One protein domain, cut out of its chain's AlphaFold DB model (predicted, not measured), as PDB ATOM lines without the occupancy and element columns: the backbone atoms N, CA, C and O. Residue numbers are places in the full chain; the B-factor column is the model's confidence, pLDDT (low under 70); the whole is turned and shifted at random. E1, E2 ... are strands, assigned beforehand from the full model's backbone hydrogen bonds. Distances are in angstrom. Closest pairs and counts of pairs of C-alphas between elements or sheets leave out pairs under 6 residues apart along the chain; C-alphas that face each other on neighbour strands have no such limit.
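Overview. This is residues 165 to 207 of the 208 residues of an uncharacterized protein of Neocallimastix californiae (UniProt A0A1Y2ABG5). With little regular structure, this is a small staggered sheet, E2 in the middle with E1 beside residues 194 to 197 and E3 beside 197 to 200, plus a long loop, residues 169 to 193. The 43 printed residues include three strands, E1, E2, E3, a meander, each the antiparallel neighbour of the one before; all strand, 15 residues in named elements, no named helix. Elongated, 32 by 19 by 18 A, it is only just compact, close to loose, with radius of gyration of the C-alphas 10.6 A.

Arrangement. E2, residues 194 to 200, forms a hairpin with E1, residues 165 to 168, at 158 degrees; N 165 and O 197 are within hydrogen-bond range, 2.9 A. E2 and E3, residues 203 to 206, form a hairpin at 132 degrees; N 198 and O 205 are within range, 3.0 A. E1 and E3 are only just apart, closest 8.1 A.

Along the chain. E2 spans 19.0 A; E1 and E3 each span 10.3 A. C-alpha 165 is at (-48.211, -46.527, -12.731), C-alpha 206 at (-47.539, -51.161, -22.119).

Size, cuts and confidence. The farthest C-alphas, Gly 186 and Asn 201, are 33.0 A apart. The printed part has no cut; the link E1 to E2 is long. Residues 199 to 207 have pLDDT under 70.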
ATOM      1  N   VAL A 165     -49.202 -47.575 -12.939       87.75
ATOM      2  CA  VAL A 165     -48.211 -46.527 -12.731       87.75
ATOM      3  C   VAL A 165     -48.441 -45.451 -13.779       87.75
ATOM      4  O   VAL A 165     -48.661 -45.746 -14.953       87.75
ATOM      5  N   TYR A 166     -48.386 -44.202 -13.333       89.06
ATOM      6  CA  TYR A 166     -48.577 -43.037 -14.180       89.06
ATOM      7  C   TYR A 166     -47.299 -42.219 -14.206       89.06
ATOM      8  O   TYR A 166     -46.732 -41.933 -13.155       89.06
ATOM      9  N   ALA A 167     -46.868 -41.800 -15.388       90.75
ATOM     10  CA  ALA A 167     -45.762 -40.867 -15.544       90.75
ATOM     11  C   ALA A 167     -46.222 -39.605 -16.265       90.75
ATOM     12  O   ALA A 167     -46.970 -39.672 -17.239       90.75
ATOM     13  N   SER A 168     -45.754 -38.449 -15.805       90.75
ATOM     14  CA  SER A 168     -46.123 -37.157 -16.384       90.75
ATOM     15  C   SER A 168     -45.186 -36.767 -17.523       90.75
ATOM     16  O   SER A 168     -43.974 -36.652 -17.331       90.75
ATOM     17  N   LYS A 169     -45.746 -36.528 -18.714       88.19
ATOM     18  CA  LYS A 169     -45.006 -36.040 -19.893       88.19
ATOM     19  C   LYS A 169     -44.489 -34.623 -19.672       88.19
ATOM     20  O   LYS A 169     -43.332 -34.347 -19.976       88.19
ATOM     21  N   ASP A 170     -45.295 -33.774 -19.036       88.38
ATOM     22  CA  ASP A 170     -44.911 -32.403 -18.671       88.38
ATOM     23  C   ASP A 170     -43.757 -32.392 -17.649       88.38
ATOM     24  O   ASP A 170     -42.886 -31.524 -17.690       88.38
ATOM     25  N   ALA A 171     -43.705 -33.392 -16.762       89.50
ATOM     26  CA  ALA A 171     -42.638 -33.564 -15.777       89.50
ATOM     27  C   ALA A 171     -41.516 -34.502 -16.258       89.50
ATOM     28  O   ALA A 171     -40.860 -35.150 -15.439       89.50
ATOM     29  N   LYS A 172     -41.282 -34.581 -17.577       90.75
ATOM     30  CA  LYS A 172     -40.171 -35.337 -18.182       90.75
ATOM     31  C   LYS A 172     -40.115 -36.799 -17.720       90.75
ATOM     32  O   LYS A 172     -39.055 -37.313 -17.383       90.75
ATOM     33  N   MET A 173     -41.272 -37.456 -17.690       90.12
ATOM     34  CA  MET A 173     -41.435 -38.863 -17.308       90.12
ATOM     35  C   MET A 173     -41.156 -39.203 -15.850       90.12
ATOM     36  O   MET A 173     -40.995 -40.376 -15.512       90.12
ATOM     37  N   LYS A 174     -41.206 -38.206 -14.967       93.44
ATOM     38  CA  LYS A 174     -41.312 -38.463 -13.534       93.44
ATOM     39  C   LYS A 174     -42.616 -39.206 -13.227       93.44
ATOM     40  O   LYS A 174     -43.675 -38.843 -13.757       93.44
ATOM     41  N   LEU A 175     -42.532 -40.233 -12.386       92.75
ATOM     42  CA  LEU A 175     -43.703 -40.935 -11.874       92.75
ATOM     43  C   LEU A 175     -44.565 -39.992 -11.035       92.75
ATOM     44  O   LEU A 175     -44.048 -39.160 -10.291       92.75
ATOM     45  N   LEU A 176     -45.877 -40.136 -11.186       91.44
ATOM     46  CA  LEU A 176     -46.877 -39.505 -10.341       91.44
ATOM     47  C   LEU A 176     -47.098 -40.397  -9.123       91.44
ATOM     48  O   LEU A 176     -47.581 -41.526  -9.243       91.44
ATOM     49  N   GLU A 177     -46.746 -39.881  -7.954       87.88
ATOM     50  CA  GLU A 177     -46.914 -40.569  -6.684       87.88
ATOM     51  C   GLU A 177     -48.269 -40.220  -6.051       87.88
ATOM     52  O   GLU A 177     -48.958 -39.257  -6.409       87.88
ATOM     53  N   LYS A 178     -48.690 -41.020  -5.070       81.56
ATOM     54  CA  LYS A 178     -49.934 -40.756  -4.343       81.56
ATOM     55  C   LYS A 178     -49.862 -39.391  -3.645       81.56
ATOM     56  O   LYS A 178     -49.039 -39.188  -2.761       81.56
ATOM     57  N   GLY A 179     -50.801 -38.508  -3.978       81.62
ATOM     58  CA  GLY A 179     -50.863 -37.141  -3.452       81.62
ATOM     59  C   GLY A 179     -50.421 -36.082  -4.462       81.62
ATOM     60  O   GLY A 179     -50.727 -34.907  -4.261       81.62
ATOM     61  N   ASP A 180     -49.796 -36.489  -5.569       85.75
ATOM     62  CA  ASP A 180     -49.463 -35.577  -6.655       85.75
ATOM     63  C   ASP A 180     -50.716 -35.088  -7.385       85.75
ATOM     64  O   ASP A 180     -51.733 -35.780  -7.524       85.75
ATOM     65  N   THR A 181     -50.625 -33.867  -7.910       84.75
ATOM     66  CA  THR A 181     -51.661 -33.343  -8.798       84.75
ATOM     67  C   THR A 181     -51.547 -34.034 -10.153       84.75
ATOM     68  O   THR A 181     -50.612 -33.782 -10.910       84.75
ATOM     69  N   CYS A 182     -52.515 -34.889 -10.478       83.38
ATOM     70  CA  CYS A 182     -52.598 -35.489 -11.807       83.38
ATOM     71  C   CYS A 182     -52.962 -34.423 -12.859       83.38
ATOM     72  O   CYS A 182     -53.840 -33.596 -12.582       83.38
ATOM     73  N   PRO A 183     -52.360 -34.445 -14.064       86.31
ATOM     74  CA  PRO A 183     -52.791 -33.602 -15.175       86.31
ATOM     75  C   PRO A 183     -54.273 -33.824 -15.496       86.31
ATOM     76  O   PRO A 183     -54.721 -34.965 -15.641       86.31
ATOM     77  N   LYS A 184     -55.038 -32.734 -15.597       86.94
ATOM     78  CA  LYS A 184     -56.473 -32.769 -15.898       86.94
ATOM     79  C   LYS A 184     -56.810 -31.887 -17.089       86.94
ATOM     80  O   LYS A 184     -56.280 -30.785 -17.211       86.94
ATOM     81  N   ASN A 185     -57.756 -32.349 -17.897       87.00
ATOM     82  CA  ASN A 185     -58.445 -31.554 -18.903       87.00
ATOM     83  C   ASN A 185     -59.900 -31.376 -18.438       87.00
ATOM     84  O   ASN A 185     -60.734 -32.277 -18.553       87.00
ATOM     85  N   GLY A 186     -60.175 -30.239 -17.791       85.56
ATOM     86  CA  GLY A 186     -61.411 -30.036 -17.035       85.56
ATOM     87  C   GLY A 186     -61.483 -30.960 -15.813       85.56
ATOM     88  O   GLY A 186     -60.609 -30.926 -14.947       85.56
ATOM     89  N   SER A 187     -62.530 -31.784 -15.737       84.94
ATOM     90  CA  SER A 187     -62.737 -32.738 -14.633       84.94
ATOM     91  C   SER A 187     -62.118 -34.117 -14.884       84.94
ATOM     92  O   SER A 187     -62.051 -34.921 -13.954       84.94
ATOM     93  N   ALA A 188     -61.689 -34.402 -16.116       85.31
ATOM     94  CA  ALA A 188     -61.120 -35.687 -16.508       85.31
ATOM     95  C   ALA A 188     -59.588 -35.661 -16.467       85.31
ATOM     96  O   ALA A 188     -58.967 -34.602 -16.559       85.31
ATOM     97  N   LEU A 189     -58.987 -36.842 -16.337       85.31
ATOM     98  CA  LEU A 189     -57.551 -37.045 -16.500       85.31
ATOM     99  C   LEU A 189     -57.141 -36.669 -17.931       85.31
ATOM    100  O   LEU A 189     -57.814 -37.053 -18.886       85.31
ATOM    101  N   ASP A 190     -56.052 -35.922 -18.084       89.94
ATOM    102  CA  ASP A 190     -55.525 -35.603 -19.410       89.94
ATOM    103  C   ASP A 190     -54.589 -36.720 -19.894       89.94
ATOM    104  O   ASP A 190     -53.378 -36.683 -19.662       89.94
ATOM    105  N   GLU A 191     -55.157 -37.715 -20.578       86.88
ATOM    106  CA  GLU A 191     -54.422 -38.858 -21.140       86.88
ATOM    107  C   GLU A 191     -53.326 -38.439 -22.134       86.88
ATOM    108  O   GLU A 191     -52.338 -39.149 -22.329       86.88
ATOM    109  N   THR A 192     -53.426 -37.244 -22.728       87.75
ATOM    110  CA  THR A 192     -52.379 -36.745 -23.626       87.75
ATOM    111  C   THR A 192     -51.101 -36.393 -22.870       87.75
ATOM    112  O   THR A 192     -50.018 -36.487 -23.448       87.75
ATOM    113  N   LYS A 193     -51.203 -36.089 -21.570       88.81
ATOM    114  CA  LYS A 193     -50.106 -35.645 -20.696       88.81
ATOM    115  C   LYS A 193     -49.548 -36.724 -19.781       88.81
ATOM    116  O   LYS A 193     -48.561 -36.479 -19.086       88.81
ATOM    117  N   ILE A 194     -50.150 -37.903 -19.777       89.25
ATOM    118  CA  ILE A 194     -49.708 -39.024 -18.955       89.25
ATOM    119  C   ILE A 194     -49.366 -40.236 -19.816       89.25
ATOM    120  O   ILE A 194     -49.903 -40.425 -20.905       89.25
ATOM    121  N   LEU A 195     -48.432 -41.039 -19.331       88.25
ATOM    122  CA  LEU A 195     -48.253 -42.417 -19.765       88.25
ATOM    123  C   LEU A 195     -48.767 -43.319 -18.645       88.25
ATOM    124  O   LEU A 195     -48.331 -43.170 -17.504       88.25
ATOM    125  N   GLU A 196     -49.681 -44.227 -18.973       87.56
ATOM    126  CA  GLU A 196     -50.182 -45.265 -18.071       87.56
ATOM    127  C   GLU A 196     -49.530 -46.606 -18.423       87.56
ATOM    128  O   GLU A 196     -49.552 -47.020 -19.580       87.56
ATOM    129  N   LEU A 197     -48.969 -47.285 -17.425       83.69
ATOM    130  CA  LEU A 197     -48.381 -48.617 -17.564       83.69
ATOM    131  C   LEU A 197     -48.980 -49.567 -16.526       83.69
ATOM    132  O   LEU A 197     -49.175 -49.195 -15.364       83.69
ATOM    133  N   ASP A 198     -49.240 -50.805 -16.937       79.25
ATOM    134  CA  ASP A 198     -49.635 -51.885 -16.032       79.25
ATOM    135  C   ASP A 198     -48.424 -52.315 -15.196       79.25
ATOM    136  O   ASP A 198     -47.351 -52.578 -15.743       79.25
ATOM    137  N   CYS A 199     -48.588 -52.407 -13.873       68.19
ATOM    138  CA  CYS A 199     -47.523 -52.814 -12.960       68.19
ATOM    139  C   CYS A 199     -47.837 -54.177 -12.336       68.19
ATOM    140  O   CYS A 199     -48.785 -54.320 -11.564       68.19
ATOM    141  N   VAL A 200     -47.028 -55.194 -12.646       64.88
ATOM    142  CA  VAL A 200     -47.137 -56.532 -12.040       64.88
ATOM    143  C   VAL A 200     -45.801 -56.900 -11.411       64.88
ATOM    144  O   VAL A 200     -44.835 -57.135 -12.127       64.88
ATOM    145  N   ASN A 201     -45.732 -56.978 -10.077       58.47
ATOM    146  CA  ASN A 201     -44.488 -57.240  -9.332       58.47
ATOM    147  C   ASN A 201     -43.349 -56.293  -9.746       58.47
ATOM    148  O   ASN A 201     -42.270 -56.764 -10.100       58.47
ATOM    149  N   SER A 202     -43.632 -54.984  -9.805       53.72
ATOM    150  CA  SER A 202     -42.656 -53.951 -10.199       53.72
ATOM    151  C   SER A 202     -42.163 -54.069 -11.650       53.72
ATOM    152  O   SER A 202     -41.151 -53.497 -12.047       53.72
ATOM    153  N   ARG A 203     -42.910 -54.809 -12.478       60.19
ATOM    154  CA  ARG A 203     -42.658 -54.986 -13.910       60.19
ATOM    155  C   ARG A 203     -43.696 -54.203 -14.689       60.19
ATOM    156  O   ARG A 203     -44.891 -54.399 -14.475       60.19
ATOM    157  N   LEU A 204     -43.219 -53.344 -15.581       67.25
ATOM    158  CA  LEU A 204     -44.062 -52.477 -16.386       67.25
ATOM    159  C   LEU A 204     -44.421 -53.121 -17.722       67.25
ATOM    160  O   LEU A 204     -43.552 -53.661 -18.408       67.25
ATOM    161  N   TYR A 205     -45.692 -53.001 -18.094       61.62
ATOM    162  CA  TYR A 205     -46.231 -53.428 -19.380       61.62
ATOM    163  C   TYR A 205     -46.940 -52.255 -20.045       61.62
ATOM    164  O   TYR A 205     -47.609 -51.464 -19.371       61.62
ATOM    165  N   ASN A 206     -46.782 -52.144 -21.365       60.22
ATOM    166  CA  ASN A 206     -47.539 -51.161 -22.119       60.22
ATOM    167  C   ASN A 206     -49.014 -51.556 -22.118       60.22
ATOM    168  O   ASN A 206     -49.361 -52.726 -22.304       60.22
ATOM    169  N   LYS A 207     -49.875 -50.570 -21.902       56.44
ATOM    170  CA  LYS A 207     -51.305 -50.759 -22.047       56.44
ATOM    171  C   LYS A 207     -51.615 -50.550 -23.532       56.44
ATOM    172  O   LYS A 207     -51.651 -49.405 -23.974       56.44
TER     173      LYS A 207